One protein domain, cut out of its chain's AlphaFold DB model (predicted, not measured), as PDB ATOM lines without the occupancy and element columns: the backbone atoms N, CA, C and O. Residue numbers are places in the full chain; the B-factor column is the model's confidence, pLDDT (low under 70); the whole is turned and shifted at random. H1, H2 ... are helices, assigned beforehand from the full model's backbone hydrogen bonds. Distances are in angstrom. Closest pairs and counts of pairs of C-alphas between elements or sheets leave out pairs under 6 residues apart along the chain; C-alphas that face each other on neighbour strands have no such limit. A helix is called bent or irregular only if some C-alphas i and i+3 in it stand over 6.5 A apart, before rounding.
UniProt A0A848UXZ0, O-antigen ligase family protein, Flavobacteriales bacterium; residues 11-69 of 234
ATOM      1  N   ASP A  11     126.751 159.809  96.638       87.06
ATOM      2  CA  ASP A  11     127.199 158.632  95.880       87.06
ATOM      3  C   ASP A  11     128.282 158.983  94.843       87.06
ATOM      4  O   ASP A  11     129.271 158.263  94.658       87.06
ATOM      5  N   GLU A  12     128.113 160.120  94.159       89.38
ATOM      6  CA  GLU A  12     129.074 160.608  93.168       89.38
ATOM      7  C   GLU A  12     130.372 161.061  93.831       89.38
ATOM      8  O   GLU A  12     131.459 160.749  93.337       89.38
ATOM      9  N   LEU A  13     130.260 161.778  94.950       90.12
ATOM     10  CA  LEU A  13     131.399 162.308  95.682       90.12
ATOM     11  C   LEU A  13     132.229 161.188  96.316       90.12
ATOM     12  O   LEU A  13     133.450 161.206  96.185       90.12
ATOM     13  N   GLU A  14     131.585 160.193  96.928       92.12
ATOM     14  CA  GLU A  14     132.244 159.004  97.478       92.12
ATOM     15  C   GLU A  14     133.008 158.251  96.382       92.12
ATOM     16  O   GLU A  14     134.209 157.989  96.499       92.12
ATOM     17  N   THR A  15     132.329 157.959  95.269       90.88
ATOM     18  CA  THR A  15     132.925 157.232  94.143       90.88
ATOM     19  C   THR A  15     134.103 157.992  93.535       90.88
ATOM     20  O   THR A  15     135.094 157.382  93.122       90.88
ATOM     21  N   ALA A  16     134.002 159.318  93.425       92.38
ATOM     22  CA  ALA A  16     135.052 160.153  92.856       92.38
ATOM     23  C   ALA A  16     136.238 160.326  93.817       92.38
ATOM     24  O   ALA A  16     137.387 160.291  93.373       92.38
ATOM     25  N   TRP A  17     135.977 160.458  95.120       94.06
ATOM     26  CA  TRP A  17     137.008 160.587  96.147       94.06
ATOM     27  C   TRP A  17     137.863 159.324  96.265       94.06
ATOM     28  O   TRP A  17     139.086 159.403  96.146       94.06
ATOM     29  N   ASN A  18     137.229 158.151  96.373       93.56
ATOM     30  CA  ASN A  18     137.919 156.862  96.512       93.56
ATOM     31  C   ASN A  18     138.800 156.500  95.296       93.56
ATOM     32  O   ASN A  18     139.593 155.566  95.355       93.56
ATOM     33  N   LYS A  19     138.672 157.219  94.170       92.81
ATOM     34  CA  LYS A  19     139.554 157.080  92.996       92.81
ATOM     35  C   LYS A  19     140.790 157.977  93.048       92.81
ATOM     36  O   LYS A  19     141.704 157.774  92.251       92.81
ATOM     37  N   ARG A  20     140.783 159.015  93.885       91.25
ATOM     38  CA  ARG A  20     141.804 160.075  93.913       91.25
ATOM     39  C   ARG A  20     142.630 160.116  95.195       91.25
ATOM     40  O   ARG A  20     143.683 160.745  95.163       91.25
ATOM     41  N   SER A  21     142.146 159.515  96.277       89.94
ATOM     42  CA  SER A  21     142.782 159.524  97.595       89.94
ATOM     43  C   SER A  21     143.117 158.109  98.047       89.94
ATOM     44  O   SER A  21     142.423 157.157  97.684       89.94
ATOM     45  N   ASP A  22     144.167 158.001  98.857       85.62
ATOM     46  CA  ASP A  22     144.558 156.755  99.515       85.62
ATOM     47  C   ASP A  22     143.744 156.492 100.802       85.62
ATOM     48  O   ASP A  22     143.763 155.372 101.310       85.62
ATOM     49  N   ILE A  23     143.026 157.501 101.320       89.25
ATOM     50  CA  ILE A  23     142.141 157.397 102.490       89.25
ATOM     51  C   ILE A  23     140.691 157.279 102.013       89.25
ATOM     52  O   ILE A  23     140.204 158.106 101.233       89.25
ATOM     53  N   GLY A  24     139.981 156.260 102.497       91.38
ATOM     54  CA  GLY A  24     138.597 156.002 102.105       91.38
ATOM     55  C   GLY A  24     137.636 157.104 102.565       91.38
ATOM     56  O   GLY A  24     137.770 157.643 103.655       91.38
ATOM     57  N   PHE A  25     136.610 157.410 101.771       89.31
ATOM     58  CA  PHE A  25     135.636 158.485 102.041       89.31
ATOM     59  C   PHE A  25     134.986 158.436 103.442       89.31
ATOM     60  O   PHE A  25     134.664 159.477 104.013       89.31
ATOM     61  N   HIS A  26     134.807 157.235 103.999       88.88
ATOM     62  CA  HIS A  26     134.231 156.998 105.328       88.88
ATOM     63  C   HIS A  26     135.268 156.743 106.432       88.88
ATOM     64  O   HIS A  26     134.887 156.446 107.565       88.88
ATOM     65  N   GLU A  27     136.556 156.829 106.111       89.00
ATOM     66  CA  GLU A  27     137.648 156.668 107.067       89.00
ATOM     67  C   GLU A  27     137.948 157.982 107.804       89.00
ATOM     68  O   GLU A  27     137.319 159.025 107.588       89.00
ATOM     69  N   GLU A  28     138.900 157.917 108.729       86.50
ATOM     70  CA  GLU A  28     139.370 159.073 109.482       86.50
ATOM     71  C   GLU A  28     140.552 159.746 108.776       86.50
ATOM     72  O   GLU A  28     141.451 159.086 108.253       86.50
ATOM     73  N   ASP A  29     140.572 161.079 108.787       86.62
ATOM     74  CA  ASP A  29     141.728 161.865 108.365       86.62
ATOM     75  C   ASP A  29     142.871 161.801 109.398       86.62
ATOM     76  O   ASP A  29     142.723 161.275 110.503       86.62
ATOM     77  N   ALA A  30     144.033 162.386 109.087       82.94
ATOM     78  CA  ALA A  30     145.199 162.351 109.982       82.94
ATOM     79  C   ALA A  30     144.983 163.021 111.361       82.94
ATOM     80  O   ALA A  30     145.862 162.954 112.223       82.94
ATOM     81  N   LYS A  31     143.851 163.706 111.580       80.62
ATOM     82  CA  LYS A  31     143.458 164.307 112.864       80.62
ATOM     83  C   LYS A  31     142.327 163.542 113.558       80.62
ATOM     84  O   LYS A  31     141.817 164.052 114.555       80.62
ATOM     85  N   GLY A  32     141.934 162.372 113.053       75.25
ATOM     86  CA  GLY A  32     140.846 161.569 113.612       75.25
ATOM     87  C   GLY A  32     139.453 162.143 113.339       75.25
ATOM     88  O   GLY A  32     138.515 161.837 114.069       75.25
ATOM     89  N   GLN A  33     139.293 163.041 112.357       80.81
ATOM     90  CA  GLN A  33     137.967 163.518 111.938       80.81
ATOM     91  C   GLN A  33     137.456 162.651 110.791       80.81
ATOM     92  O   GLN A  33     138.245 162.132 110.008       80.81
ATOM     93  N   ASN A  34     136.136 162.544 110.632       85.88
ATOM     94  CA  ASN A  34     135.586 161.826 109.489       85.88
ATOM     95  C   ASN A  34     135.908 162.553 108.166       85.88
ATOM     96  O   ASN A  34     135.573 163.735 108.002       85.88
ATOM     97  N   LEU A  35     136.541 161.843 107.230       89.69
ATOM     98  CA  LEU A  35     137.111 162.408 106.011       89.69
ATOM     99  C   LEU A  35     136.065 163.092 105.123       89.69
ATOM    100  O   LEU A  35     136.324 164.198 104.639       89.69
ATOM    101  N   TYR A  36     134.866 162.514 104.954       88.50
ATOM    102  CA  TYR A  36     133.815 163.155 104.150       88.50
ATOM    103  C   TYR A  36     133.465 164.549 104.686       88.50
ATOM    104  O   TYR A  36     133.195 165.477 103.919       88.50
ATOM    105  N   GLY A  37     133.505 164.725 106.011       84.75
ATOM    106  CA  GLY A  37     133.240 166.002 106.662       84.75
ATOM    107  C   GLY A  37     134.327 167.024 106.340       84.75
ATOM    108  O   GLY A  37     134.025 168.170 105.994       84.75
ATOM    109  N   THR A  38     135.594 166.612 106.403       86.56
ATOM    110  CA  THR A  38     136.741 167.458 106.042       86.56
ATOM    111  C   THR A  38     136.698 167.851 104.562       86.56
ATOM    112  O   THR A  38     136.834 169.037 104.248       86.56
ATOM    113  N   LEU A  39     136.408 166.900 103.668       90.12
ATOM    114  CA  LEU A  39     136.267 167.116 102.228       90.12
ATOM    115  C   LEU A  39     135.170 168.134 101.896       90.12
ATOM    116  O   LEU A  39     135.440 169.154 101.255       90.12
ATOM    117  N   ILE A  40     133.942 167.907 102.376       88.81
ATOM    118  CA  ILE A  40     132.788 168.783 102.114       88.81
ATOM    119  C   ILE A  40     133.085 170.214 102.572       88.81
ATOM    120  O   ILE A  40     132.778 171.186 101.871       88.81
ATOM    121  N   ARG A  41     133.727 170.372 103.732       85.38
ATOM    122  CA  ARG A  41     134.114 171.684 104.267       85.38
ATOM    123  C   ARG A  41     135.201 172.347 103.432       85.38
ATOM    124  O   ARG A  41     135.091 173.544 103.150       85.38
ATOM    125  N   TYR A  42     136.204 171.591 102.995       88.62
ATOM    126  CA  TYR A  42     137.265 172.113 102.142       88.62
ATOM    127  C   TYR A  42     136.704 172.618 100.811       88.62
ATOM    128  O   TYR A  42     136.940 173.775 100.448       88.62
ATOM    129  N   MET A  43     135.873 171.812 100.147       89.50
ATOM    130  CA  MET A  43     135.189 172.171  98.901       89.50
ATOM    131  C   MET A  43     134.281 173.392  99.086       89.50
ATOM    132  O   MET A  43     134.372 174.352  98.320       89.50
ATOM    133  N   THR A  44     133.505 173.437 100.176       88.12
ATOM    134  CA  THR A  44     132.702 174.619 100.545       88.12
ATOM    135  C   THR A  44     133.575 175.865 100.697       88.12
ATOM    136  O   THR A  44     133.202 176.954 100.258       88.12
ATOM    137  N   SER A  45     134.752 175.727 101.311       84.88
ATOM    138  CA  SER A  45     135.669 176.844 101.533       84.88
ATOM    139  C   SER A  45     136.280 177.392 100.240       84.88
ATOM    140  O   SER A  45     136.606 178.582 100.193       84.88
ATOM    141  N   LYS A  46     136.400 176.534  99.218       86.69
ATOM    142  CA  LYS A  46     136.852 176.856  97.859       86.69
ATOM    143  C   LYS A  46     135.704 177.338  96.956       86.69
ATOM    144  O   LYS A  46     135.970 177.859  95.882       86.69
ATOM    145  N   GLY A  47     134.454 177.253  97.426       86.12
ATOM    146  CA  GLY A  47     133.260 177.677  96.688       86.12
ATOM    147  C   GLY A  47     132.763 176.648  95.671       86.12
ATOM    148  O   GLY A  47     132.024 177.018  94.766       86.12
ATOM    149  N   LEU A  48     133.172 175.386  95.819       88.31
ATOM    150  CA  LEU A  48     132.855 174.294  94.903       88.31
ATOM    151  C   LEU A  48     131.546 173.592  95.292       88.31
ATOM    152  O   LEU A  48     131.187 173.523  96.476       88.31
ATOM    153  N   ASN A  49     130.864 173.037  94.289       89.38
ATOM    154  CA  ASN A  49     129.789 172.067  94.500       89.38
ATOM    155  C   ASN A  49     130.382 170.747  95.005       89.38
ATOM    156  O   ASN A  49     131.526 170.430  94.690       89.38
ATOM    157  N   LYS A  50     129.645 169.990  95.826       91.12
ATOM    158  CA  LYS A  50     130.147 168.760  96.460       91.12
ATOM    159  C   LYS A  50     129.655 167.554  95.671       91.12
ATOM    160  O   LYS A  50     128.897 166.724  96.170       91.12
ATOM    161  N   ASP A  51     130.081 167.529  94.419       90.44
ATOM    162  CA  ASP A  51     129.838 166.499  93.419       90.44
ATOM    163  C   ASP A  51     131.172 166.096  92.762       90.44
ATOM    164  O   ASP A  51     132.248 166.600  93.111       90.44
ATOM    165  N   ALA A  52     131.120 165.151  91.823       89.06
ATOM    166  CA  ALA A  52     132.312 164.673  91.128       89.06
ATOM    167  C   ALA A  52     133.008 165.771  90.296       89.06
ATOM    168  O   ALA A  52     134.232 165.739  90.156       89.06
ATOM    169  N   GLU A  53     132.254 166.739  89.763       90.19
ATOM    170  CA  GLU A  53     132.785 167.836  88.943       90.19
ATOM    171  C   GLU A  53     133.569 168.829  89.807       90.19
ATOM    172  O   GLU A  53     134.742 169.089  89.537       90.19
ATOM    173  N   GLY A  54     132.987 169.281  90.919       88.56
ATOM    174  CA  GLY A  54     133.684 170.120  91.887       88.56
ATOM    175  C   GLY A  54     134.895 169.411  92.497       88.56
ATOM    176  O   GLY A  54     135.932 170.032  92.723       88.56
ATOM    177  N   LEU A  55     134.823 168.095  92.724       90.81
ATOM    178  CA  LEU A  55     135.968 167.323  93.219       90.81
ATOM    179  C   LEU A  55     137.095 167.239  92.183       90.81
ATOM    180  O   LEU A  55     138.268 167.231  92.561       90.81
ATOM    181  N   ALA A  56     136.783 167.219  90.885       91.38
ATOM    182  CA  ALA A  56     137.785 167.234  89.820       91.38
ATOM    183  C   ALA A  56     138.623 168.528  89.813       91.38
ATOM    184  O   ALA A  56     139.796 168.486  89.443       91.38
ATOM    185  N   GLU A  57     138.077 169.646  90.305       91.88
ATOM    186  CA  GLU A  57     138.789 170.927  90.442       91.88
ATOM    187  C   GLU A  57     139.810 170.971  91.601       91.88
ATOM    188  O   GLU A  57     140.543 171.957  91.767       91.88
ATOM    189  N   LEU A  58     139.874 169.935  92.446       91.12
ATOM    190  CA  LEU A  58     140.872 169.837  93.515       91.12
ATOM    191  C   LEU A  58     142.244 169.435  92.955       91.12
ATOM    192  O   LEU A  58     142.354 168.476  92.185       91.12
ATOM    193  N   SER A  59     143.300 170.145  93.360       90.75
ATOM    194  CA  SER A  59     144.687 169.788  93.035       90.75
ATOM    195  C   SER A  59     145.185 168.636  93.920       90.75
ATOM    196  O   SER A  59     144.558 168.295  94.918       90.75
ATOM    197  N   LEU A  60     146.335 168.039  93.593       88.44
ATOM    198  CA  LEU A  60     146.960 167.031  94.467       88.44
ATOM    199  C   LEU A  60     147.334 167.601  95.847       88.44
ATOM    200  O   LEU A  60     147.240 166.907  96.853       88.44
ATOM    201  N   GLU A  61     147.709 168.880  95.900       86.19
ATOM    202  CA  GLU A  61     147.991 169.591  97.153       86.19
ATOM    203  C   GLU A  61     146.719 169.753  97.994       86.19
ATOM    204  O   GLU A  61     146.771 169.609  99.214       86.19
ATOM    205  N   ASP A  62     145.573 170.001  97.350       88.50
ATOM    206  CA  ASP A  62     144.277 170.082  98.024       88.50
ATOM    207  C   ASP A  62     143.878 168.722  98.618       88.50
ATOM    208  O   ASP A  62     143.449 168.669  99.768       88.50
ATOM    209  N   ILE A  63     144.061 167.625  97.867       91.31
ATOM    210  CA  ILE A  63     143.795 166.257  98.351       91.31
ATOM    211  C   ILE A  63     144.657 165.953  99.583       91.31
ATOM    212  O   ILE A  63     144.116 165.595 100.626       91.31
ATOM    213  N   SER A  64     145.966 166.212  99.519       88.44
ATOM    214  CA  SER A  64     146.875 166.002 100.657       88.44
ATOM    215  C   SER A  64     146.541 166.899 101.862       88.44
ATOM    216  O   SER A  64     146.654 166.496 103.025       88.44
ATOM    217  N   ALA A  65     146.076 168.128 101.618       86.06
ATOM    218  CA  ALA A  65     145.592 169.005 102.679       86.06
ATOM    219  C   ALA A  65     144.344 168.417 103.366       86.06
ATOM    220  O   ALA A  65     144.253 168.432 104.593       86.06
ATOM    221  N   ILE A  66     143.403 167.869 102.598       90.00
ATOM    222  CA  ILE A  66     142.195 167.226 103.131       90.00
ATOM    223  C   ILE A  66     142.558 165.966 103.929       90.00
ATOM    224  O   ILE A  66     142.118 165.836 105.066       90.00
ATOM    225  N   GLU A  67     143.426 165.103 103.397       89.12
ATOM    226  CA  GLU A  67     143.925 163.896 104.081       89.12
ATOM    227  C   GLU A  67     144.647 164.225 105.400       89.12
ATOM    228  O   GLU A  67     144.523 163.508 106.393       89.12
ATOM    229  N   SER A  68     145.353 165.360 105.459       84.94
ATOM    230  CA  SER A  68     145.987 165.867 106.688       84.94
ATOM    231  C   SER A  68     145.026 166.601 107.644       84.94
ATOM    232  O   SER A  68     145.446 167.202 108.644       84.94
ATOM    233  N   GLY A  69     143.721 166.576 107.364       81.81
ATOM    234  CA  GLY A  69     142.675 167.150 108.206       81.81
ATOM    235  C   GLY A  69     142.573 168.673 108.122       81.81
ATOM    236  O   GLY A  69     142.275 169.357 109.116       81.81
TER     237      GLY A  69
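AT A GLANCE: This is residues 11 to 69 of the 234 residues of the protein "O-antigen ligase family protein" of Flavobacteriales bacterium (UniProt A0A848UXZ0). Four short helices and one long loop make a small compact globule, in which the helices meet in two pairs: H1 with H3, and the longest helix, H2, with H4 packed on it at a steep angle. The loop of residues 18 to 34 leads from the end of H1 to the start of H2, and its Gly 32 lies at the far end of the globule from Glu 53 in H3. The printed part has 59 residues with four named helices, in the order H1, H2, H3, H4, and no named strand, and its class is all helix. It is compact, with a radius of gyration of the C-alphas of 9.9 A, and rounded, spanning 26 by 21 by 18 A.

IN THESE COORDINATES: H1 is residues 11 to 17 and begins at C-alpha 11 at (127.199, 158.632, 95.880); it is 10.0 A long from first to last C-alpha. Residues 18 to 34 follow with no named element. H2, residues 35 to 46, is 16.6 A long, from C-alpha 35 at (137.111, 162.408, 106.011) to C-alpha 46. H3 is residues 52 to 56, 6.2 A long. H4, residues 60 to 67, is 10.6 A long and ends at C-alpha 67 at (143.925, 163.896, 104.081).

HOW THE PARTS SIT: H1 and H3 touch, and their closest C-alphas, those of Leu 13 and Ala 52, are 5.2 A apart. H1 and H2 are near each other, with 6 pairs of C-alphas within 10 A; their closest C-alphas are 8.0 A apart. H2 and H4 touch, with the C-alphas of Leu 39 and Ile 66 closest at 6.0 A. These two run opposite ways at a steep tilt of 48 degrees. H2 and H3 are close but not clearly touching; their closest C-alphas, those of Met 43 and Gly 54, are 7.5 A apart. H4 is apart from H1 and from H3. In H1, H2, H3 and H4 every O i to N i+4 pair is within hydrogen-bond range, and no helix is bent.

THE WHOLE: The two C-alphas farthest apart, those of Gly 32 and Glu 53, are 26.7 A apart, and the first and last printed C-alphas, those of Asp 11 and Gly 69, are 21.5 A apart. The printed part has no cut. The link from H1 to H2 is long, with 17 residues, and the links from H2 to H3 and from H3 to H4 are tight, with 5 and 3 residues. The C-alphas of residues 18 to 34 lie 7 to 15 A from the mean of all C-alphas. The mean pLDDT of the printed part of this predicted model is 88.3, and no printed residue is under 70.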